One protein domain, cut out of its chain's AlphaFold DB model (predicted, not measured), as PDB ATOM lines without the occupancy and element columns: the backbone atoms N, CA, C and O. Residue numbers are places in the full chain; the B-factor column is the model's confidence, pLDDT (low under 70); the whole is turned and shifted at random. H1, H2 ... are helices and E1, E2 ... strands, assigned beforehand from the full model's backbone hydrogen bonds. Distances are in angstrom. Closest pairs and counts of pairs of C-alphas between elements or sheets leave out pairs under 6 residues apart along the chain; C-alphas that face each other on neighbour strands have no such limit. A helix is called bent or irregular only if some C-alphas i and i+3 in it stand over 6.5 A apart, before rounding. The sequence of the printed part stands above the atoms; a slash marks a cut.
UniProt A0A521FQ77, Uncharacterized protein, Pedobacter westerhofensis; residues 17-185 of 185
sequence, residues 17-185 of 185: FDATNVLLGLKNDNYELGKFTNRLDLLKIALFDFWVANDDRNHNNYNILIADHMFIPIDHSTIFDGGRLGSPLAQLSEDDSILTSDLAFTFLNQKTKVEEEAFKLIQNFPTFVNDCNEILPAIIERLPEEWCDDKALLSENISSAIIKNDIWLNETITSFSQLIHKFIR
ATOM      1  N   PHE A  17     -18.704  16.265  51.546       89.38
ATOM      2  CA  PHE A  17     -17.402  16.724  51.073       89.38
ATOM      3  C   PHE A  17     -17.416  18.230  50.862       89.38
ATOM      4  O   PHE A  17     -18.420  18.790  50.430       89.38
ATOM      5  N   ASP A  18     -16.288  18.888  51.107       89.31
ATOM      6  CA  ASP A  18     -16.117  20.289  50.726       89.31
ATOM      7  C   ASP A  18     -16.217  20.445  49.199       89.31
ATOM      8  O   ASP A  18     -15.568  19.703  48.448       89.31
ATOM      9  N   ALA A  19     -17.019  21.405  48.731       89.56
ATOM     10  CA  ALA A  19     -17.227  21.644  47.304       89.56
ATOM     11  C   ALA A  19     -15.920  21.953  46.546       89.56
ATOM     12  O   ALA A  19     -15.788  21.593  45.372       89.56
ATOM     13  N   THR A  20     -14.924  22.532  47.222       85.94
ATOM     14  CA  THR A  20     -13.581  22.789  46.681       85.94
ATOM     15  C   THR A  20     -12.887  21.490  46.277       85.94
ATOM     16  O   THR A  20     -12.286  21.403  45.205       85.94
ATOM     17  N   ASN A  21     -13.021  20.441  47.093       79.81
ATOM     18  CA  ASN A  21     -12.434  19.130  46.808       79.81
ATOM     19  C   ASN A  21     -13.151  18.431  45.647       79.81
ATOM     20  O   ASN A  21     -12.522  17.739  44.847       79.81
ATOM     21  N   VAL A  22     -14.466  18.630  45.537       76.81
ATOM     22  CA  VAL A  22     -15.299  18.025  44.490       76.81
ATOM     23  C   VAL A  22     -14.974  18.603  43.105       76.81
ATOM     24  O   VAL A  22     -14.883  17.858  42.127       76.81
ATOM     25  N   LEU A  23     -14.724  19.910  43.014       77.69
ATOM     26  CA  LEU A  23     -14.368  20.590  41.763       77.69
ATOM     27  C   LEU A  23     -13.140  20.001  41.063       77.69
ATOM     28  O   LEU A  23     -13.130  19.893  39.835       77.69
ATOM     29  N   LEU A  24     -12.130  19.585  41.831       71.75
ATOM     30  CA  LEU A  24     -10.910  18.980  41.289       71.75
ATOM     31  C   LEU A  24     -11.195  17.679  40.521       71.75
ATOM     32  O   LEU A  24     -10.496  17.382  39.555       71.75
ATOM     33  N   GLY A  25     -12.217  16.923  40.936       71.06
ATOM     34  CA  GLY A  25     -12.593  15.645  40.327       71.06
ATOM     35  C   GLY A  25     -13.666  15.744  39.241       71.06
ATOM     36  O   GLY A  25     -13.694  14.904  38.348       71.06
ATOM     37  N   LEU A  26     -14.535  16.760  39.287       75.56
ATOM     38  CA  LEU A  26     -15.671  16.886  38.361       75.56
ATOM     39  C   LEU A  26     -15.372  17.680  37.087       75.56
ATOM     40  O   LEU A  26     -16.188  17.683  36.161       75.56
ATOM     41  N   LYS A  27     -14.235  18.384  37.017       68.56
ATOM     42  CA  LYS A  27     -13.907  19.230  35.864       68.56
ATOM     43  C   LYS A  27     -13.813  18.359  34.600       68.56
ATOM     44  O   LYS A  27     -12.862  17.604  34.420       68.56
ATOM     45  N   ASN A  28     -14.798  18.507  33.709       69.94
ATOM     46  CA  ASN A  28     -15.019  17.735  32.473       69.94
ATOM     47  C   ASN A  28     -15.654  16.333  32.620       69.94
ATOM     48  O   ASN A  28     -15.774  15.634  31.611       69.94
ATOM     49  N   ASP A  29     -16.130  15.932  33.805       82.38
ATOM     50  CA  ASP A  29     -16.881  14.678  33.979       82.38
ATOM     51  C   ASP A  29     -18.398  14.917  33.911       82.38
ATOM     52  O   ASP A  29     -19.097  15.114  34.908       82.38
ATOM     53  N   ASN A  30     -18.930  14.902  32.688       80.31
ATOM     54  CA  ASN A  30     -20.358  15.117  32.444       80.31
ATOM     55  C   ASN A  30     -21.256  14.033  33.061       80.31
ATOM     56  O   ASN A  30     -22.428  14.314  33.327       80.31
ATOM     57  N   TYR A  31     -20.742  12.813  33.262       84.88
ATOM     58  CA  TYR A  31     -21.511  11.716  33.846       84.88
ATOM     59  C   TYR A  31     -21.717  11.950  35.343       84.88
ATOM     60  O   TYR A  31     -22.856  11.927  35.809       84.88
ATOM     61  N   GLU A  32     -20.643  12.259  36.070       86.06
ATOM     62  CA  GLU A  32     -20.712  12.548  37.503       86.06
ATOM     63  C   GLU A  32     -21.474  13.840  37.787       86.06
ATOM     64  O   GLU A  32     -22.364  13.855  38.639       86.06
ATOM     65  N   LEU A  33     -21.246  14.896  36.994       84.50
ATOM     66  CA  LEU A  33     -22.082  16.094  37.053       84.50
ATOM     67  C   LEU A  33     -23.556  15.713  36.881       84.50
ATOM     68  O   LEU A  33     -24.418  16.231  37.592       84.50
ATOM     69  N   GLY A  34     -23.861  14.804  35.944       83.69
ATOM     70  CA  GLY A  34     -25.198  14.279  35.629       83.69
ATOM     71  C   GLY A  34     -26.033  13.871  36.842       83.69
ATOM     72  O   GLY A  34     -27.251  14.033  36.812       83.69
ATOM     73  N   LYS A  35     -25.384  13.409  37.912       87.75
ATOM     74  CA  LYS A  35     -26.032  12.942  39.143       87.75
ATOM     75  C   LYS A  35     -26.580  14.071  40.015       87.75
ATOM     76  O   LYS A  35     -27.523  13.859  40.767       87.75
ATOM     77  N   PHE A  36     -26.044  15.282  39.874       88.12
ATOM     78  CA  PHE A  36     -26.574  16.473  40.528       88.12
ATOM     79  C   PHE A  36     -27.821  16.924  39.769       88.12
ATOM     80  O   PHE A  36     -27.724  17.567  38.722       88.12
ATOM     81  N   THR A  37     -28.995  16.561  40.274       80.12
ATOM     82  CA  THR A  37     -30.293  16.930  39.689       80.12
ATOM     83  C   THR A  37     -30.712  18.351  40.062       80.12
ATOM     84  O   THR A  37     -31.389  19.014  39.279       80.12
ATOM     85  N   ASN A  38     -30.221  18.860  41.194       86.88
ATOM     86  CA  ASN A  38     -30.577  20.167  41.748       86.88
ATOM     87  C   ASN A  38     -29.464  21.212  41.578       86.88
ATOM     88  O   ASN A  38     -29.262  22.065  42.434       86.88
ATOM     89  N   ARG A  39     -28.714  21.178  40.466       88.44
ATOM     90  CA  ARG A  39     -27.583  22.113  40.246       88.44
ATOM     91  C   ARG A  39     -27.986  23.582  40.327       88.44
ATOM     92  O   ARG A  39     -27.190  24.431  40.708       88.44
ATOM     93  N   LEU A  40     -29.229  23.863  39.947       93.00
ATOM     94  CA  LEU A  40     -29.797  25.202  39.963       93.00
ATOM     95  C   LEU A  40     -30.099  25.701  41.386       93.00
ATOM     96  O   LEU A  40     -30.323  26.893  41.553       93.00
ATOM     97  N   ASP A  41     -30.027  24.853  42.419       94.62
ATOM     98  CA  ASP A  41     -30.111  25.306  43.815       94.62
ATOM     99  C   ASP A  41     -28.958  26.245  44.180       94.62
ATOM    100  O   ASP A  41     -29.112  27.081  45.066       94.62
ATOM    101  N   LEU A  42     -27.844  26.214  43.441       95.44
ATOM    102  CA  LEU A  42     -26.784  27.207  43.599       95.44
ATOM    103  C   LEU A  42     -27.275  28.638  43.294       95.44
ATOM    104  O   LEU A  42     -26.798  29.587  43.907       95.44
ATOM    105  N   LEU A  43     -28.278  28.803  42.419       97.62
ATOM    106  CA  LEU A  43     -28.933  30.096  42.182       97.62
ATOM    107  C   LEU A  43     -29.767  30.547  43.385       97.62
ATOM    108  O   LEU A  43     -29.824  31.739  43.670       97.62
ATOM    109  N   LYS A  44     -30.397  29.604  44.099       97.62
ATOM    110  CA  LYS A  44     -31.144  29.893  45.334       97.62
ATOM    111  C   LYS A  44     -30.200  30.354  46.434       97.62
ATOM    112  O   LYS A  44     -30.487  31.344  47.094       97.62
ATOM    113  N   ILE A  45     -29.071  29.658  46.583       97.75
ATOM    114  CA  ILE A  45     -28.004  30.019  47.522       97.75
ATOM    115  C   ILE A  45     -27.489  31.425  47.201       97.75
ATOM    116  O   ILE A  45     -27.483  32.281  48.075       97.75
ATOM    117  N   ALA A  46     -27.158  31.696  45.936       97.69
ATOM    118  CA  ALA A  46     -26.692  33.015  45.525       97.69
ATOM    119  C   ALA A  46     -27.724  34.119  45.799       97.69
ATOM    120  O   ALA A  46     -27.372  35.148  46.366       97.69
ATOM    121  N   LEU A  47     -28.999  33.924  45.436       98.50
ATOM    122  CA  LEU A  47     -30.051  34.907  45.711       98.50
ATOM    123  C   LEU A  47     -30.213  35.161  47.217       98.50
ATOM    124  O   LEU A  47     -30.397  36.304  47.628       98.50
ATOM    125  N   PHE A  48     -30.124  34.107  48.032       98.19
ATOM    126  CA  PHE A  48     -30.126  34.237  49.483       98.19
ATOM    127  C   PHE A  48     -28.942  35.080  49.971       98.19
ATOM    128  O   PHE A  48     -29.153  35.992  50.762       98.19
ATOM    129  N   ASP A  49     -27.734  34.852  49.450       97.88
ATOM    130  CA  ASP A  49     -26.540  35.617  49.821       97.88
ATOM    131  C   ASP A  49     -26.662  37.105  49.463       97.88
ATOM    132  O   ASP A  49     -26.346  37.953  50.296       97.88
ATOM    133  N   PHE A  50     -27.207  37.444  48.285       98.19
ATOM    134  CA  PHE A  50     -27.535  38.836  47.942       98.19
ATOM    135  C   PHE A  50     -28.552  39.437  48.922       98.19
ATOM    136  O   PHE A  50     -28.405  40.581  49.350       98.19
ATOM    137  N   TRP A  51     -29.577  38.669  49.297       98.44
ATOM    138  CA  TRP A  51     -30.632  39.143  50.190       98.44
ATOM    139  C   TRP A  51     -30.132  39.410  51.611       98.44
ATOM    140  O   TRP A  51     -30.494  40.426  52.205       98.44
ATOM    141  N   VAL A  52     -29.294  38.531  52.159       97.50
ATOM    142  CA  VAL A  52     -28.771  38.680  53.525       97.50
ATOM    143  C   VAL A  52     -27.400  39.351  53.577       97.50
ATOM    144  O   VAL A  52     -26.837  39.436  54.660       97.50
ATOM    145  N   ALA A  53     -26.866  39.837  52.451       97.31
ATOM    146  CA  ALA A  53     -25.514  40.394  52.336       97.31
ATOM    147  C   ALA A  53     -24.438  39.464  52.924       97.31
ATOM    148  O   ALA A  53     -23.721  39.836  53.852       97.31
ATOM    149  N   ASN A  54     -24.382  38.231  52.422       97.44
ATOM    150  CA  ASN A  54     -23.357  37.258  52.790       97.44
ATOM    151  C   ASN A  54     -22.170  37.334  51.820       97.44
ATOM    152  O   ASN A  54     -22.229  36.773  50.729       97.44
ATOM    153  N   ASP A  55     -21.109  38.029  52.214       93.12
ATOM    154  CA  ASP A  55     -19.890  38.227  51.419       93.12
ATOM    155  C   ASP A  55     -18.831  37.129  51.632       93.12
ATOM    156  O   ASP A  55     -17.906  36.976  50.830       93.12
ATOM    157  N   ASP A  56     -18.986  36.304  52.669       95.19
ATOM    158  CA  ASP A  56     -18.067  35.196  52.958       95.19
ATOM    159  C   ASP A  56     -18.302  33.974  52.056       95.19
ATOM    160  O   ASP A  56     -17.517  33.027  52.071       95.19
ATOM    161  N   ARG A  57     -19.352  33.993  51.219       95.06
ATOM    162  CA  ARG A  57     -19.575  32.979  50.183       95.06
ATOM    163  C   ARG A  57     -19.213  33.489  48.787       95.06
ATOM    164  O   ARG A  57     -20.061  33.960  48.031       95.06
ATOM    165  N   ASN A  58     -17.955  33.296  48.406       94.00
ATOM    166  CA  ASN A  58     -17.372  33.846  47.180       94.00
ATOM    167  C   ASN A  58     -16.434  32.852  46.465       94.00
ATOM    168  O   ASN A  58     -16.348  31.674  46.802       94.00
ATOM    169  N   HIS A  59     -15.725  33.315  45.434       91.62
ATOM    170  CA  HIS A  59     -14.831  32.486  44.621       91.62
ATOM    171  C   HIS A  59     -13.636  31.874  45.382       91.62
ATOM    172  O   HIS A  59     -13.113  30.852  44.935       91.62
ATOM    173  N   ASN A  60     -13.218  32.469  46.506       89.62
ATOM    174  CA  ASN A  60     -12.131  31.967  47.356       89.62
ATOM    175  C   ASN A  60     -12.634  31.098  48.510       89.62
ATOM    176  O   ASN A  60     -11.887  30.252  48.998       89.62
ATOM    177  N   ASN A  61     -13.872  31.319  48.951       91.62
ATOM    178  CA  ASN A  61     -14.480  30.592  50.051       91.62
ATOM    179  C   ASN A  61     -15.905  30.165  49.684       91.62
ATOM    180  O   ASN A  61     -16.834  30.970  49.706       91.62
ATOM    181  N   TYR A  62     -16.089  28.895  49.316       94.00
ATOM    182  CA  TYR A  62     -17.408  28.430  48.883       94.00
ATOM    183  C   TYR A  62     -18.383  28.237  50.027       94.00
ATOM    184  O   TYR A  62     -19.579  28.300  49.764       94.00
ATOM    185  N   ASN A  63     -17.917  27.934  51.245       94.69
ATOM    186  CA  ASN A  63     -18.785  27.611  52.381       94.69
ATOM    187  C   ASN A  63     -19.982  26.715  51.982       94.69
ATOM    188  O   ASN A  63     -21.133  26.955  52.359       94.69
ATOM    189  N   ILE A  64     -19.715  25.703  51.147       95.06
ATOM    190  CA  ILE A  64     -20.697  24.749  50.628       95.06
ATOM    191  C   ILE A  64     -20.119  23.350  50.796       95.06
ATOM    192  O   ILE A  64     -19.030  23.037  50.309       95.06
ATOM    193  N   LEU A  65     -20.900  22.486  51.436       93.88
ATOM    194  CA  LEU A  65     -20.682  21.049  51.414       93.88
ATOM    195  C   LEU A  65     -21.526  20.409  50.311       93.88
ATOM    196  O   LEU A  65     -22.582  20.915  49.932       93.88
ATOM    197  N   ILE A  66     -21.073  19.264  49.824       91.69
ATOM    198  CA  ILE A  66     -21.801  18.405  48.900       91.69
ATOM    199  C   ILE A  66     -22.028  17.064  49.582       91.69
ATOM    200  O   ILE A  66     -21.068  16.377  49.924       91.69
ATOM    201  N   ALA A  67     -23.292  16.684  49.742       90.50
ATOM    202  CA  ALA A  67     -23.691  15.363  50.214       90.50
ATOM    203  C   ALA A  67     -24.846  14.862  49.349       90.50
ATOM    204  O   ALA A  67     -25.763  15.625  49.051       90.50
ATOM    205  N   ASP A  68     -24.777  13.603  48.912       88.75
ATOM    206  CA  ASP A  68     -25.766  12.992  48.009       88.75
ATOM    207  C   ASP A  68     -26.137  13.883  46.803       88.75
ATOM    208  O   ASP A  68     -27.299  14.082  46.460       88.75
ATOM    209  N   HIS A  69     -25.121  14.477  46.169       89.06
ATOM    210  CA  HIS A  69     -25.277  15.366  45.008       89.06
ATOM    211  C   HIS A  69     -26.153  16.615  45.254       89.06
ATOM    212  O   HIS A  69     -26.648  17.228  44.303       89.06
ATOM    213  N   MET A  70     -26.325  17.016  46.516       90.06
ATOM    214  CA  MET A  70     -26.997  18.247  46.928       90.06
ATOM    215  C   MET A  70     -25.997  19.239  47.517       90.06
ATOM    216  O   MET A  70     -25.041  18.845  48.187       90.06
ATOM    217  N   PHE A  71     -26.243  20.530  47.295       93.62
ATOM    218  CA  PHE A  71     -25.484  21.604  47.930       93.62
ATOM    219  C   PHE A  71     -26.038  21.898  49.320       93.62
ATOM    220  O   PHE A  71     -27.242  22.077  49.493       93.62
ATOM    221  N   ILE A  72     -25.145  21.991  50.296       93.31
ATOM    222  CA  ILE A  72     -25.467  22.332  51.676       93.31
ATOM    223  C   ILE A  72     -24.677  23.600  52.016       93.31
ATOM    224  O   ILE A  72     -23.474  23.502  52.275       93.31
ATOM    225  N   PRO A  73     -25.310  24.787  51.984       94.81
ATOM    226  CA  PRO A  73     -24.655  26.015  52.407       94.81
ATOM    227  C   PRO A  73     -24.370  25.944  53.908       94.81
ATOM    228  O   PRO A  73     -25.244  25.603  54.710       94.81
ATOM    229  N   ILE A  74     -23.144  26.269  54.289       93.44
ATOM    230  CA  ILE A  74     -22.692  26.329  55.678       93.44
ATOM    231  C   ILE A  74     -22.141  27.723  55.983       93.44
ATOM    232  O   ILE A  74     -22.120  28.583  55.104       93.44
ATOM    233  N   ASP A  75     -21.756  27.916  57.243       90.69
ATOM    234  CA  ASP A  75     -21.075  29.102  57.769       90.69
ATOM    235  C   ASP A  75     -21.704  30.438  57.341       90.69
ATOM    236  O   ASP A  75     -21.250  31.131  56.440       90.69
ATOM    237  N   HIS A  76     -22.812  30.779  57.999       93.06
ATOM    238  CA  HIS A  76     -23.511  32.054  57.824       93.06
ATOM    239  C   HIS A  76     -23.135  33.048  58.935       93.06
ATOM    240  O   HIS A  76     -23.949  33.882  59.326       93.06
ATOM    241  N   SER A  77     -21.947  32.911  59.529       87.88
ATOM    242  CA  SER A  77     -21.553  33.694  60.708       87.88
ATOM    243  C   SER A  77     -21.354  35.187  60.414       87.88
ATOM    244  O   SER A  77     -21.476  36.008  61.323       87.88
ATOM    245  N   THR A  78     -21.114  35.544  59.153       88.88
ATOM    246  CA  THR A  78     -20.806  36.905  58.684       88.88
ATOM    247  C   THR A  78     -21.899  37.518  57.806       88.88
ATOM    248  O   THR A  78     -21.669  38.542  57.166       88.88
ATOM    249  N   ILE A  79     -23.112  36.952  57.802       95.06
ATOM    250  CA  ILE A  79     -24.254  37.578  57.119       95.06
ATOM    251  C   ILE A  79     -24.517  38.995  57.650       95.06
ATOM    252  O   ILE A  79     -24.107  39.361  58.754       95.06
ATOM    253  N   PHE A  80     -25.266  39.778  56.881       96.06
ATOM    254  CA  PHE A  80     -25.566  41.185  57.129       96.06
ATOM    255  C   PHE A  80     -24.324  42.077  57.035       96.06
ATOM    256  O   PHE A  80     -24.096  42.888  57.933       96.06
ATOM    257  N   ASP A  81     -23.550  41.942  55.949       93.56
ATOM    258  CA  ASP A  81     -22.364  42.773  55.674       93.56
ATOM    259  C   ASP A  81     -21.357  42.664  56.835       93.56
ATOM    260  O   ASP A  81     -21.074  43.630  57.547       93.56
ATOM    261  N   GLY A  82     -20.909  41.436  57.126       91.06
ATOM    262  CA  GLY A  82     -19.982  41.154  58.224       91.06
ATOM    263  C   GLY A  82     -20.598  41.304  59.620       91.06
ATOM    264  O   GLY A  82     -19.913  41.723  60.557       91.06
ATOM    265  N   GLY A  83     -21.892  41.009  59.779       90.88
ATOM    266  CA  GLY A  83     -22.601  41.113  61.061       90.88
ATOM    267  C   GLY A  83     -22.974  42.544  61.465       90.88
ATOM    268  O   GLY A  83     -23.218  42.815  62.641       90.88
ATOM    269  N   ARG A  84     -23.037  43.479  60.513       91.06
ATOM    270  CA  ARG A  84     -23.310  44.912  60.735       91.06
ATOM    271  C   ARG A  84     -24.802  45.250  60.776       91.06
ATOM    272  O   ARG A  84     -25.213  46.370  60.458       91.06
ATOM    273  N   LEU A  85     -25.619  44.295  61.211       90.50
ATOM    274  CA  LEU A  85     -27.055  44.470  61.363       90.50
ATOM    275  C   LEU A  85     -27.366  45.687  62.264       90.50
ATOM    276  O   LEU A  85     -26.784  45.847  63.335       90.50
ATOM    277  N   GLY A  86     -28.274  46.559  61.816       85.56
ATOM    278  CA  GLY A  86     -28.580  47.847  62.464       85.56
ATOM    279  C   GLY A  86     -27.827  49.050  61.874       85.56
ATOM    280  O   GLY A  86     -28.117  50.191  62.226       85.56
ATOM    281  N   SER A  87     -26.896  48.819  60.944       90.00
ATOM    282  CA  SER A  87     -26.311  49.843  60.068       90.00
ATOM    283  C   SER A  87     -26.808  49.679  58.625       90.00
ATOM    284  O   SER A  87     -27.324  48.614  58.281       90.00
ATOM    285  N   PRO A  88     -26.645  50.693  57.750       91.88
ATOM    286  CA  PRO A  88     -26.839  50.501  56.317       91.88
ATOM    287  C   PRO A  88     -25.938  49.375  55.800       91.88
ATOM    288  O   PRO A  88     -24.722  49.420  56.011       91.88
ATOM    289  N   LEU A  89     -26.553  48.387  55.152       95.75
ATOM    290  CA  LEU A  89     -25.872  47.249  54.544       95.75
ATOM    291  C   LEU A  89     -25.334  47.632  53.164       95.75
ATOM    292  O   LEU A  89     -25.967  48.402  52.437       95.75
ATOM    293  N   ALA A  90     -24.187  47.072  52.790       94.94
ATOM    294  CA  ALA A  90     -23.700  47.097  51.420       94.94
ATOM    295  C   ALA A  90     -24.183  45.862  50.646       94.94
ATOM    296  O   ALA A  90     -24.203  44.751  51.171       94.94
ATOM    297  N   GLN A  91     -24.576  46.058  49.386       95.12
ATOM    298  CA  GLN A  91     -24.850  44.945  48.479       95.12
ATOM    299  C   GLN A  91     -23.563  44.253  48.029       95.12
ATOM    300  O   GLN A  91     -22.510  44.889  47.944       95.12
ATOM    301  N   LEU A  92     -23.683  42.968  47.685       95.62
ATOM    302  CA  LEU A  92     -22.562  42.170  47.192       95.62
ATOM    303  C   LEU A  92     -22.066  42.695  45.844       95.62
ATOM    304  O   LEU A  92     -22.860  42.991  44.942       95.62
ATOM    305  N   SER A  93     -20.745  42.767  45.692       91.75
ATOM    306  CA  SER A  93     -20.121  42.989  44.394       91.75
ATOM    307  C   SER A  93     -20.023  41.687  43.589       91.75
ATOM    308  O   SER A  93     -20.423  40.606  44.018       91.75
ATOM    309  N   GLU A  94     -19.491  41.793  42.373       89.81
ATOM    310  CA  GLU A  94     -19.231  40.635  41.515       89.81
ATOM    311  C   GLU A  94     -18.203  39.672  42.134       89.81
ATOM    312  O   GLU A  94     -18.360  38.454  42.030       89.81
ATOM    313  N   ASP A  95     -17.193  40.211  42.818       89.06
ATOM    314  CA  ASP A  95     -16.126  39.422  43.437       89.06
ATOM    315  C   ASP A  95     -16.591  38.730  44.730       89.06
ATOM    316  O   ASP A  95     -16.060  37.672  45.082       89.06
ATOM    317  N   ASP A  96     -17.622  39.280  45.380       91.69
ATOM    318  CA  ASP A  96     -18.195  38.778  46.636       91.69
ATOM    319  C   ASP A  96     -19.229  37.664  46.416       91.69
ATOM    320  O   ASP A  96     -19.730  37.082  47.372       91.69
ATOM    321  N   SER A  97     -19.580  37.358  45.164       94.94
ATOM    322  CA  SER A  97     -20.638  36.397  44.855       94.94
ATOM    323  C   SER A  97     -20.096  35.026  44.472       94.94
ATOM    324  O   SER A  97     -19.209  34.885  43.631       94.94
ATOM    325  N   ILE A  98     -20.740  33.969  44.967       95.12
ATOM    326  CA  ILE A  98     -20.492  32.599  44.506       95.12
ATOM    327  C   ILE A  98     -20.753  32.402  43.004       95.12
ATOM    328  O   ILE A  98     -20.206  31.473  42.410       95.12
ATOM    329  N   LEU A  99     -21.558  33.252  42.356       94.88
ATOM    330  CA  LEU A  99     -21.887  33.115  40.929       94.88
ATOM    331  C   LEU A  99     -20.687  33.328  39.998       94.88
ATOM    332  O   LEU A  99     -20.735  32.883  38.853       94.88
ATOM    333  N   THR A 100     -19.615  33.962  40.472       91.56
ATOM    334  CA  THR A 100     -18.371  34.155  39.710       91.56
ATOM    335  C   THR A 100     -17.320  33.084  39.987       91.56
ATOM    336  O   THR A 100     -16.211  33.139  39.462       91.56
ATOM    337  N   SER A 101     -17.665  32.075  40.786       92.88
ATOM    338  CA  SER A 101     -16.758  30.987  41.134       92.88
ATOM    339  C   SER A 101     -16.661  29.900  40.058       92.88
ATOM    340  O   SER A 101     -17.605  29.628  39.309       92.88
ATOM    341  N   ASP A 102     -15.545  29.167  40.076       91.62
ATOM    342  CA  ASP A 102     -15.371  27.915  39.325       91.62
ATOM    343  C   ASP A 102     -16.486  26.893  39.628       91.62
ATOM    344  O   ASP A 102     -16.877  26.121  38.745       91.62
ATOM    345  N   LEU A 103     -17.036  26.908  40.852       92.38
ATOM    346  CA  LEU A 103     -18.178  26.081  41.251       92.38
ATOM    347  C   LEU A 103     -19.412  26.410  40.409       92.38
ATOM    348  O   LEU A 103     -20.000  25.515  39.794       92.38
ATOM    349  N   ALA A 104     -19.766  27.693  40.328       93.06
ATOM    350  CA  ALA A 104     -20.890  28.159  39.529       93.06
ATOM    351  C   ALA A 104     -20.698  27.831  38.047       93.06
ATOM    352  O   ALA A 104     -21.581  27.220  37.448       93.06
ATOM    353  N   PHE A 105     -19.530  28.117  37.466       91.38
ATOM    354  CA  PHE A 105     -19.261  27.791  36.059       91.38
ATOM    355  C   PHE A 105     -19.350  26.291  35.753       91.38
ATOM    356  O   PHE A 105     -19.805  25.900  34.676       91.38
ATOM    357  N   THR A 106     -18.957  25.442  36.702       90.88
ATOM    358  CA  THR A 106     -19.008  23.984  36.543       90.88
ATOM    359  C   THR A 106     -20.446  23.459  36.579       90.88
ATOM    360  O   THR A 106     -20.846  22.662  35.724       90.88
ATOM    361  N   PHE A 107     -21.246  23.901  37.552       91.56
ATOM    362  CA  PHE A 107     -22.582  23.349  37.789       91.56
ATOM    363  C   PHE A 107     -23.698  24.046  37.000       91.56
ATOM    364  O   PHE A 107     -24.661  23.388  36.599       91.56
ATOM    365  N   LEU A 108     -23.553  25.340  36.709       92.56
ATOM    366  CA  LEU A 108     -24.533  26.175  36.003       92.56
ATOM    367  C   LEU A 108     -24.215  26.289  34.502       92.56
ATOM    368  O   LEU A 108     -24.357  27.335  33.877       92.56
ATOM    369  N   ASN A 109     -23.800  25.182  33.888       88.06
ATOM    370  CA  ASN A 109     -23.322  25.156  32.503       88.06
ATOM    371  C   ASN A 109     -24.429  25.227  31.423       88.06
ATOM    372  O   ASN A 109     -24.134  25.348  30.234       88.06
ATOM    373  N   GLN A 110     -25.707  25.170  31.809       90.19
ATOM    374  CA  GLN A 110     -26.860  25.237  30.900       90.19
ATOM    375  C   GLN A 110     -27.497  26.629  30.934       90.19
ATOM    376  O   GLN A 110     -28.534  26.824  31.563       90.19
ATOM    377  N   LYS A 111     -26.886  27.581  30.221       91.94
ATOM    378  CA  LYS A 111     -27.236  29.016  30.226       91.94
ATOM    379  C   LYS A 111     -28.740  29.310  30.106       91.94
ATOM    380  O   LYS A 111     -29.269  30.053  30.921       91.94
ATOM    381  N   THR A 112     -29.451  28.673  29.171       93.25
ATOM    382  CA  THR A 112     -30.909  28.862  29.016       93.25
ATOM    383  C   THR A 112     -31.693  28.424  30.256       93.25
ATOM    384  O   THR A 112     -32.585  29.134  30.700       93.25
ATOM    385  N   LYS A 113     -31.330  27.291  30.873       93.56
ATOM    386  CA  LYS A 113     -31.983  26.838  32.113       93.56
ATOM    387  C   LYS A 113     -31.646  27.730  33.301       93.56
ATOM    388  O   LYS A 113     -32.486  27.912  34.173       93.56
ATOM    389  N   VAL A 114     -30.425  28.264  33.339       95.88
ATOM    390  CA  VAL A 114     -30.000  29.233  34.358       95.88
ATOM    391  C   VAL A 114     -30.855  30.492  34.274       95.88
ATOM    392  O   VAL A 114     -31.380  30.927  35.291       95.88
ATOM    393  N   GLU A 115     -31.039  31.035  33.072       95.75
ATOM    394  CA  GLU A 115     -31.883  32.207  32.835       95.75
ATOM    395  C   GLU A 115     -33.346  31.947  33.232       95.75
ATOM    396  O   GLU A 115     -33.926  32.725  33.990       95.75
ATOM    397  N   GLU A 116     -33.923  30.823  32.793       96.31
ATOM    398  CA  GLU A 116     -35.295  30.431  33.140       96.31
ATOM    399  C   GLU A 116     -35.500  30.278  34.651       96.31
ATOM    400  O   GLU A 116     -36.519  30.715  35.190       96.31
ATOM    401  N   GLU A 117     -34.558  29.642  35.349       97.06
ATOM    402  CA  GLU A 117     -34.677  29.415  36.786       97.06
ATOM    403  C   GLU A 117     -34.424  30.690  37.589       97.06
ATOM    404  O   GLU A 117     -35.185  30.984  38.507       97.06
ATOM    405  N   ALA A 118     -33.435  31.503  37.208       97.62
ATOM    406  CA  ALA A 118     -33.204  32.806  37.823       97.62
ATOM    407  C   ALA A 118     -34.442  33.705  37.702       97.62
ATOM    408  O   ALA A 118     -34.845  34.331  38.682       97.62
ATOM    409  N   PHE A 119     -35.097  33.714  36.536       97.88
ATOM    410  CA  PHE A 119     -36.344  34.449  36.332       97.88
ATOM    411  C   PHE A 119     -37.451  33.984  37.289       97.88
ATOM    412  O   PHE A 119     -38.083  34.813  37.947       97.88
ATOM    413  N   LYS A 120     -37.658  32.667  37.435       98.12
ATOM    414  CA  LYS A 120     -38.632  32.122  38.398       98.12
ATOM    415  C   LYS A 120     -38.283  32.487  39.837       98.12
ATOM    416  O   LYS A 120     -39.183  32.801  40.611       98.12
ATOM    417  N   LEU A 121     -37.007  32.434  40.216       98.19
ATOM    418  CA  LEU A 121     -36.569  32.795  41.565       98.19
ATOM    419  C   LEU A 121     -36.862  34.262  41.866       98.19
ATOM    420  O   LEU A 121     -37.433  34.551  42.910       98.19
ATOM    421  N   ILE A 122     -36.571  35.165  40.927       98.44
ATOM    422  CA  ILE A 122     -36.886  36.593  41.059       98.44
ATOM    423  C   ILE A 122     -38.396  36.814  41.213       98.44
ATOM    424  O   ILE A 122     -38.815  37.582  42.074       98.44
ATOM    425  N   GLN A 123     -39.223  36.124  40.421       98.31
ATOM    426  CA  GLN A 123     -40.682  36.231  40.533       98.31
ATOM    427  C   GLN A 123     -41.218  35.743  41.885       98.31
ATOM    428  O   GLN A 123     -42.171  36.319  42.404       98.31
ATOM    429  N   ASN A 124     -40.614  34.696  42.451       98.31
ATOM    430  CA  ASN A 124     -41.030  34.121  43.729       98.31
ATOM    431  C   ASN A 124     -40.369  34.785  44.946       98.31
ATOM    432  O   ASN A 124     -40.818  34.565  46.069       98.31
ATOM    433  N   PHE A 125     -39.330  35.598  44.749       98.62
ATOM    434  CA  PHE A 125     -38.567  36.211  45.834       98.62
ATOM    435  C   PHE A 125     -39.434  36.994  46.836       98.62
ATOM    436  O   PHE A 125     -39.267  36.763  48.034       98.62
ATOM    437  N   PRO A 126     -40.423  37.816  46.420       98.19
ATOM    438  CA  PRO A 126     -41.321  38.476  47.370       98.19
ATOM    439  C   PRO A 126     -42.094  37.497  48.265       98.19
ATOM    440  O   PRO A 126     -42.287  37.768  49.447       98.19
ATOM    441  N   THR A 127     -42.501  36.342  47.724       98.44
ATOM    442  CA  THR A 127     -43.162  35.284  48.498       98.44
ATOM    443  C   THR A 127     -42.206  34.694  49.527       98.44
ATOM    444  O   THR A 127     -42.575  34.588  50.688       98.44
ATOM    445  N   PHE A 128     -40.956  34.398  49.151       98.00
ATOM    446  CA  PHE A 128     -39.954  33.881  50.092       98.00
ATOM    447  C   PHE A 128     -39.687  34.855  51.244       98.00
ATOM    448  O   PHE A 128     -39.615  34.445  52.399       98.00
ATOM    449  N   VAL A 129     -39.591  36.154  50.943       98.44
ATOM    450  CA  VAL A 129     -39.418  37.202  51.958       98.44
ATOM    451  C   VAL A 129     -40.624  37.255  52.898       98.44
ATOM    452  O   VAL A 129     -40.444  37.357  54.114       98.44
ATOM    453  N   ASN A 130     -41.846  37.147  52.366       98.06
ATOM    454  CA  ASN A 130     -43.056  37.107  53.186       98.06
ATOM    455  C   ASN A 130     -43.117  35.851  54.066       98.06
ATOM    456  O   ASN A 130     -43.359  35.967  55.265       98.06
ATOM    457  N   ASP A 131     -42.837  34.674  53.508       97.88
ATOM    458  CA  ASP A 131     -42.815  33.415  54.256       97.88
ATOM    459  C   ASP A 131     -41.792  33.490  55.403       97.88
ATOM    460  O   ASP A 131     -42.077  33.101  56.537       97.88
ATOM    461  N   CYS A 132     -40.616  34.076  55.147       97.00
ATOM    462  CA  CYS A 132     -39.615  34.341  56.178       97.00
ATOM    463  C   CYS A 132     -40.100  35.337  57.242       97.00
ATOM    464  O   CYS A 132     -39.836  35.133  58.425       97.00
ATOM    465  N   ASN A 133     -40.817  36.392  56.853       97.12
ATOM    466  CA  ASN A 133     -41.410  37.347  57.791       97.12
ATOM    467  C   ASN A 133     -42.426  36.680  58.731       97.12
ATOM    468  O   ASN A 133     -42.460  36.998  59.918       97.12
ATOM    469  N   GLU A 134     -43.225  35.742  58.220       97.88
ATOM    470  CA  GLU A 134     -44.218  35.011  59.012       97.88
ATOM    471  C   GLU A 134     -43.573  34.090  60.058       97.88
ATOM    472  O   GLU A 134     -44.077  33.981  61.178       97.88
ATOM    473  N   ILE A 135     -42.436  33.466  59.735       97.31
ATOM    474  CA  ILE A 135     -41.729  32.559  60.657       97.31
ATOM    475  C   ILE A 135     -40.682  33.252  61.537       97.31
ATOM    476  O   ILE A 135     -40.243  32.656  62.525       97.31
ATOM    477  N   LEU A 136     -40.273  34.486  61.218       96.75
ATOM    478  CA  LEU A 136     -39.222  35.211  61.944       96.75
ATOM    479  C   LEU A 136     -39.461  35.257  63.465       96.75
ATOM    480  O   LEU A 136     -38.518  34.946  64.197       96.75
ATOM    481  N   PRO A 137     -40.675  35.548  63.981       96.38
ATOM    482  CA  PRO A 137     -40.912  35.546  65.424       96.38
ATOM    483  C   PRO A 137     -40.574  34.201  66.081       96.38
ATOM    484  O   PRO A 137     -39.922  34.169  67.122       96.38
ATOM    485  N   ALA A 138     -40.938  33.088  65.436       97.06
ATOM    486  CA  ALA A 138     -40.658  31.744  65.938       97.06
ATOM    487  C   ALA A 138     -39.157  31.403  65.892       97.06
ATOM    488  O   ALA A 138     -38.664  30.667  66.746       97.06
ATOM    489  N   ILE A 139     -38.412  31.931  64.914       94.12
ATOM    490  CA  ILE A 139     -36.948  31.791  64.857       94.12
ATOM    491  C   ILE A 139     -36.305  32.527  66.037       94.12
ATOM    492  O   ILE A 139     -35.490  31.943  66.751       94.12
ATOM    493  N   ILE A 140     -36.699  33.782  66.268       95.62
ATOM    494  CA  ILE A 140     -36.159  34.630  67.339       95.62
ATOM    495  C   ILE A 140     -36.476  34.057  68.723       95.62
ATOM    496  O   ILE A 140     -35.618  34.046  69.606       95.62
ATOM    497  N   GLU A 141     -37.685  33.529  68.919       94.56
ATOM    498  CA  GLU A 141     -38.094  32.921  70.187       94.56
ATOM    499  C   GLU A 141     -37.196  31.736  70.571       94.56
ATOM    500  O   GLU A 141     -36.804  31.617  71.733       94.56
ATOM    501  N   ARG A 142     -36.788  30.921  69.587       92.69
ATOM    502  CA  ARG A 142     -35.939  29.730  69.776       92.69
ATOM    503  C   ARG A 142     -34.478  30.030  70.106       92.69
ATOM    504  O   ARG A 142     -33.763  29.100  70.482       92.69
ATOM    505  N   LEU A 143     -34.016  31.271  69.949       92.00
ATOM    506  CA  LEU A 143     -32.656  31.639  70.339       92.00
ATOM    507  C   LEU A 143     -32.499  31.518  71.863       92.00
ATOM    508  O   LEU A 143     -33.380  31.979  72.592       92.00
ATOM    509  N   PRO A 144     -31.404  30.936  72.376       91.56
ATOM    510  CA  PRO A 144     -31.120  30.976  73.806       91.56
ATOM    511  C   PRO A 144     -31.030  32.421  74.312       91.56
ATOM    512  O   PRO A 144     -30.540  33.298  73.598       91.56
ATOM    513  N   GLU A 145     -31.515  32.681  75.526       90.06
ATOM    514  CA  GLU A 145     -31.513  34.034  76.111       90.06
ATOM    515  C   GLU A 145     -30.085  34.574  76.260       90.06
ATOM    516  O   GLU A 145     -29.827  35.750  76.035       90.06
ATOM    517  N   GLU A 146     -29.128  33.689  76.521       90.31
ATOM    518  CA  GLU A 146     -27.711  33.997  76.691       90.31
ATOM    519  C   GLU A 146     -27.006  34.406  75.391       90.31
ATOM    520  O   GLU A 146     -25.852  34.835  75.434       90.31
ATOM    521  N   TRP A 147     -27.645  34.218  74.231       88.69
ATOM    522  CA  TRP A 147     -27.080  34.575  72.926       88.69
ATOM    523  C   TRP A 147     -27.558  35.941  72.429       88.69
ATOM    524  O   TRP A 147     -26.953  36.494  71.512       88.69
ATOM    525  N   CYS A 148     -28.644  36.481  72.988       89.56
ATOM    526  CA  CYS A 148     -29.225  37.741  72.544       89.56
ATOM    527  C   CYS A 148     -29.936  38.452  73.699       89.56
ATOM    528  O   CYS A 148     -31.039  38.065  74.086       89.56
ATOM    529  N   ASP A 149     -29.320  39.532  74.185       87.12
ATOM    530  CA  ASP A 149     -29.852  40.340  75.289       87.12
ATOM    531  C   ASP A 149     -31.169  41.051  74.924       87.12
ATOM    532  O   ASP A 149     -32.017  41.274  75.788       87.12
ATOM    533  N   ASP A 150     -31.357  41.398  73.643       94.56
ATOM    534  CA  ASP A 150     -32.550  42.091  73.146       94.56
ATOM    535  C   ASP A 150     -33.079  41.462  71.847       94.56
ATOM    536  O   ASP A 150     -32.797  41.891  70.723       94.56
ATOM    537  N   LYS A 151     -33.894  40.417  72.022       95.50
ATOM    538  CA  LYS A 151     -34.587  39.720  70.931       95.50
ATOM    539  C   LYS A 151     -35.544  40.629  70.152       95.50
ATOM    540  O   LYS A 151     -35.754  40.404  68.960       95.50
ATOM    541  N   ALA A 152     -36.132  41.636  70.803       95.06
ATOM    542  CA  ALA A 152     -37.059  42.554  70.150       95.06
ATOM    543  C   ALA A 152     -36.303  43.474  69.184       95.06
ATOM    544  O   ALA A 152     -36.687  43.570  68.018       95.06
ATOM    545  N   LEU A 153     -35.185  44.047  69.636       94.94
ATOM    546  CA  LEU A 153     -34.298  44.851  68.799       94.94
ATOM    547  C   LEU A 153     -33.705  44.032  67.647       94.94
ATOM    548  O   LEU A 153     -33.661  44.511  66.517       94.94
ATOM    549  N   LEU A 154     -33.290  42.782  67.893       95.06
ATOM    550  CA  LEU A 154     -32.818  41.890  66.829       95.06
ATOM    551  C   LEU A 154     -33.901  41.668  65.762       95.06
ATOM    552  O   LEU A 154     -33.635  41.814  64.568       95.06
ATOM    553  N   SER A 155     -35.127  41.346  66.186       96.06
ATOM    554  CA  SER A 155     -36.254  41.144  65.272       96.06
ATOM    555  C   SER A 155     -36.594  42.411  64.487       96.06
ATOM    556  O   SER A 155     -36.903  42.320  63.297       96.06
ATOM    557  N   GLU A 156     -36.558  43.579  65.132       95.75
ATOM    558  CA  GLU A 156     -36.792  44.865  64.477       95.75
ATOM    559  C   GLU A 156     -35.711  45.141  63.435       95.75
ATOM    560  O   GLU A 156     -36.052  45.389  62.282       95.75
ATOM    561  N   ASN A 157     -34.434  44.991  63.796       96.19
ATOM    562  CA  ASN A 157     -33.314  45.243  62.897       96.19
ATOM    563  C   ASN A 157     -33.332  44.325  61.664       96.19
ATOM    564  O   ASN A 157     -33.130  44.808  60.553       96.19
ATOM    565  N   ILE A 158     -33.608  43.022  61.822       97.00
ATOM    566  CA  ILE A 158     -33.774  42.104  60.676       97.00
ATOM    567  C   ILE A 158     -34.945  42.567  59.809       97.00
ATOM    568  O   ILE A 158     -34.823  42.682  58.586       97.00
ATOM    569  N   SER A 159     -36.084  42.861  60.445       96.81
ATOM    570  CA  SER A 159     -37.297  43.247  59.733       96.81
ATOM    571  C   SER A 159     -37.099  44.539  58.940       96.81
ATOM    572  O   SER A 159     -37.461  44.588  57.766       96.81
ATOM    573  N   SER A 160     -36.500  45.566  59.541       96.56
ATOM    574  CA  SER A 160     -36.281  46.865  58.910       96.56
ATOM    575  C   SER A 160     -35.141  46.860  57.901       96.56
ATOM    576  O   SER A 160     -35.169  47.679  56.990       96.56
ATOM    577  N   ALA A 161     -34.134  45.995  58.056       97.25
ATOM    578  CA  ALA A 161     -32.990  45.958  57.150       97.25
ATOM    579  C   ALA A 161     -33.302  45.199  55.860       97.25
ATOM    580  O   ALA A 161     -33.048  45.736  54.784       97.25
ATOM    581  N   ILE A 162     -33.858  43.984  55.964       97.25
ATOM    582  CA  ILE A 162     -33.914  43.051  54.829       97.25
ATOM    583  C   ILE A 162     -35.311  42.519  54.482       97.25
ATOM    584  O   ILE A 162     -35.472  41.945  53.412       97.25
ATOM    585  N   ILE A 163     -36.329  42.698  55.333       97.50
ATOM    586  CA  ILE A 163     -37.689  42.180  55.065       97.50
ATOM    587  C   ILE A 163     -38.640  43.270  54.571       97.50
ATOM    588  O   ILE A 163     -39.328  43.083  53.577       97.50
ATOM    589  N   LYS A 164     -38.723  44.397  55.281       97.12
ATOM    590  CA  LYS A 164     -39.650  45.508  54.995       97.12
ATOM    591  C   LYS A 164     -38.973  46.664  54.257       97.12
ATOM    592  O   LYS A 164     -39.536  47.750  54.148       97.12
ATOM    593  N   ASN A 165     -37.742  46.452  53.805       97.19
ATOM    594  CA  ASN A 165     -36.944  47.454  53.121       97.19
ATOM    595  C   ASN A 165     -37.076  47.288  51.608       97.19
ATOM    596  O   ASN A 165     -36.281  46.594  50.979       97.19
ATOM    597  N   ASP A 166     -38.070  47.946  51.016       97.69
ATOM    598  CA  ASP A 166     -38.326  47.849  49.575       97.69
ATOM    599  C   ASP A 166     -37.125  48.290  48.725       97.69
ATOM    600  O   ASP A 166     -36.920  47.769  47.629       97.69
ATOM    601  N   ILE A 167     -36.310  49.232  49.215       97.62
ATOM    602  CA  ILE A 167     -35.093  49.662  48.512       97.62
ATOM    603  C   ILE A 167     -34.117  48.486  48.443       97.62
ATOM    604  O   ILE A 167     -33.719  48.090  47.350       97.62
ATOM    605  N   TRP A 168     -33.823  47.866  49.586       98.06
ATOM    606  CA  TRP A 168     -32.927  46.713  49.670       98.06
ATOM    607  C   TRP A 168     -33.412  45.508  48.860       98.06
ATOM    608  O   TRP A 168     -32.628  44.854  48.175       98.06
ATOM    609  N   LEU A 169     -34.713  45.217  48.902       98.50
ATOM    610  CA  LEU A 169     -35.305  44.116  48.141       98.50
ATOM    611  C   LEU A 169     -35.169  44.335  46.628       98.50
ATOM    612  O   LEU A 169     -34.818  43.412  45.890       98.50
ATOM    613  N   ASN A 170     -35.394  45.565  46.160       98.31
ATOM    614  CA  ASN A 170     -35.211  45.916  44.754       98.31
ATOM    615  C   ASN A 170     -33.734  45.892  44.341       98.31
ATOM    616  O   ASN A 170     -33.413  45.439  43.239       98.31
ATOM    617  N   GLU A 171     -32.831  46.346  45.211       98.00
ATOM    618  CA  GLU A 171     -31.384  46.255  44.996       98.00
ATOM    619  C   GLU A 171     -30.921  44.798  44.923       98.00
ATOM    620  O   GLU A 171     -30.210  44.447  43.988       98.00
ATOM    621  N   THR A 172     -31.406  43.929  45.814       98.50
ATOM    622  CA  THR A 172     -31.150  42.478  45.794       98.50
ATOM    623  C   THR A 172     -31.518  41.876  44.435       98.50
ATOM    624  O   THR A 172     -30.686  41.241  43.784       98.50
ATOM    625  N   ILE A 173     -32.749  42.119  43.960       98.38
ATOM    626  CA  ILE A 173     -33.215  41.630  42.652       98.38
ATOM    627  C   ILE A 173     -32.345  42.194  41.527       98.38
ATOM    628  O   ILE A 173     -31.971  41.462  40.608       98.38
ATOM    629  N   THR A 174     -32.033  43.489  41.581       97.94
ATOM    630  CA  THR A 174     -31.274  44.180  40.536       97.94
ATOM    631  C   THR A 174     -29.851  43.641  40.439       97.94
ATOM    632  O   THR A 174     -29.428  43.263  39.346       97.94
ATOM    633  N   SER A 175     -29.133  43.552  41.559       97.50
ATOM    634  CA  SER A 175     -27.756  43.058  41.629       97.50
ATOM    635  C   SER A 175     -27.666  41.598  41.192       97.50
ATOM    636  O   SER A 175     -26.876  41.268  40.303       97.50
ATOM    637  N   PHE A 176     -28.551  40.740  41.713       98.00
ATOM    638  CA  PHE A 176     -28.629  39.340  41.302       98.00
ATOM    639  C   PHE A 176     -28.909  39.211  39.798       98.00
ATOM    640  O   PHE A 176     -28.186  38.520  39.081       98.00
ATOM    641  N   SER A 177     -29.908  39.938  39.282       97.06
ATOM    642  CA  SER A 177     -30.259  39.913  37.855       97.06
ATOM    643  C   SER A 177     -29.097  40.362  36.977       97.06
ATOM    644  O   SER A 177     -28.810  39.722  35.966       97.06
ATOM    645  N   GLN A 178     -28.418  41.453  37.342       96.12
ATOM    646  CA  GLN A 178     -27.264  41.958  36.601       96.12
ATOM    647  C   GLN A 178     -26.148  40.919  36.531       96.12
ATOM    648  O   GLN A 178     -25.577  40.717  35.456       96.12
ATOM    649  N   LEU A 179     -25.865  40.234  37.639       95.19
ATOM    650  CA  LEU A 179     -24.816  39.227  37.671       95.19
ATOM    651  C   LEU A 179     -25.184  37.984  36.853       95.19
ATOM    652  O   LEU A 179     -24.359  37.507  36.077       95.19
ATOM    653  N   ILE A 180     -26.438  37.526  36.909       95.81
ATOM    654  CA  ILE A 180     -26.925  36.439  36.042       95.81
ATOM    655  C   ILE A 180     -26.784  36.808  34.563       95.81
ATOM    656  O   ILE A 180     -26.279  36.004  33.780       95.81
ATOM    657  N   HIS A 181     -27.151  38.033  34.172       93.75
ATOM    658  CA  HIS A 181     -26.991  38.496  32.789       93.75
ATOM    659  C   HIS A 181     -25.526  38.507  32.334       93.75
ATOM    660  O   HIS A 181     -25.257  38.235  31.164       93.75
ATOM    661  N   LYS A 182     -24.578  38.832  33.223       91.38
ATOM    662  CA  LYS A 182     -23.142  38.726  32.920       91.38
ATOM    663  C   LYS A 182     -22.707  37.268  32.789       91.38
ATOM    664  O   LYS A 182     -22.020  36.941  31.830       91.38
ATOM    665  N   PHE A 183     -23.153  36.405  33.700       88.44
ATOM    666  CA  PHE A 183     -22.812  34.984  33.736       88.44
ATOM    667  C   PHE A 183     -23.254  34.224  32.472       88.44
ATOM    668  O   PHE A 183     -22.523  33.380  31.957       88.44
ATOM    669  N   ILE A 184     -24.454  34.511  31.951       89.75
ATOM    670  CA  ILE A 184     -24.998  33.801  30.780       89.75
ATOM    671  C   ILE A 184     -24.492  34.336  29.432       89.75
ATOM    672  O   ILE A 184     -24.695  33.670  28.413       89.75
ATOM    673  N   ARG A 185     -23.824  35.494  29.388       82.12
ATOM    674  CA  ARG A 185     -23.187  35.999  28.156       82.12
ATOM    675  C   ARG A 185     -22.003  35.128  27.746       82.12
ATOM    676  O   ARG A 185     -21.900  34.831  26.540       82.12
TER     677      ARG A 185
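What this domain is: This is residues 17 to 185 of the 185 residues of an uncharacterized protein of Pedobacter westerhofensis (UniProt A0A521FQ77). Look for an elongated body built along one long, kinked helix, H6: H8 folds back beside its first part and H7 beside its last part, while H3 sits in the middle of the body, packed on H6 and H8. The small two-stranded hairpin E1 E2 lies between H1 and H3, the short helices H1, H2 and H5 gather toward one end, the turn between H6 and H7 makes the other end, and H4 packs on the last residues of H3. The printed part has 169 residues with eight named helices and two named strands, in the order H1 H2 H3 E1 E2 H4 H5 H6 H7 H8; the sheet E1 - E2 is antiparallel and the class is mostly helix. The whole is compact, with a radius of gyration of the C-alphas of 16.7 A, and spans 50 by 32 by 26 A.

Where its parts are: Find C-alpha 19 at (-17.227, 21.644, 47.304); there H1 begins, residues 19 to 26, 10.2 A long. H2 follows at residues 30 to 34, 5.9 A, and H3 at residues 41 to 52, 16.6 A. Strand E1 is residues 64 to 67, 9.9 A, and E2 residues 70 to 73, 9.8 A. Next come H4, residues 79 to 83, 5.5 A, and H5, residues 102 to 107, 8.7 A. At C-alpha 111, (-27.236, 29.016, 30.226), H6 begins and runs through residues 111 to 141, 41.6 A; it has a kink of 45 degrees near residue 124 and is irregular, with C-alphas 134 and 137 7.2 A apart. H7 is residues 151 to 163, 16.4 A, and is neither bent nor irregular, but only just: C-alphas 160 and 163 are 6.2 A apart. H8, residues 166 to 184, 27.0 A, ends at C-alpha 184, (-24.998, 33.801, 30.780).

How they stand to each other: Begin at residues 17 to 18, which pair antiparallel with residues 65 to 66 of E1. H1 touches H5 at a steep tilt of 61 degrees, the closest C-alphas being those of Leu 23 and Leu 103, 6.7 A. H2 is close to H1 but not clearly touching, with the C-alphas of Leu 26 and Leu 33 6.6 A apart. H3 touches H6 with residues 43 to 44 alone, closest at the C-alphas of Leu 43 and Ala 118, 6.7 A, at a steep tilt of 52 degrees. H3 touches H8, opposite ways at 37 degrees, only just a steep tilt, closest at the C-alphas of Trp 51 and Thr 172, 5.5 A. H3 also touches H4, at the C-alphas of Val 52 and Phe 80, 5.4 A. In the hairpin E1 and E2, look for N 65 and O 72 at 2.9 A and N 72 and O 65 at 2.8 A, within hydrogen-bond range. H6 and H7 form a helical hairpin at a shallow tilt of 21 degrees, closest at the C-alphas of Val 129 and Ile 163, 6.1 A. H6 touches H8 with residues 111 to 122 alone, opposite ways at a shallow tilt of 31 degrees, closest at the C-alphas of Lys 111 and Ile 184, 5.3 A. H7 and H8 touch only at the corner, closest at the C-alphas of Ile 162 and Trp 168, 6.4 A. Every O i to N i+4 pair is within hydrogen-bond range in H2, H3, H4, H5, H7 and H8; H1 has 2 of 4 and H6 23 of 27.

The domain as a whole: The two C-alphas farthest apart are those of Tyr 31 and Asp 149, 51.1 A. The printed part has no cut and ends at residue 185, the chain's last. The links from H3 to E1, 11 residues, and from H4 to H5, 18 residues, are long. Mean pLDDT of the printed part is 92.7; residues 27 to 28 are under 70.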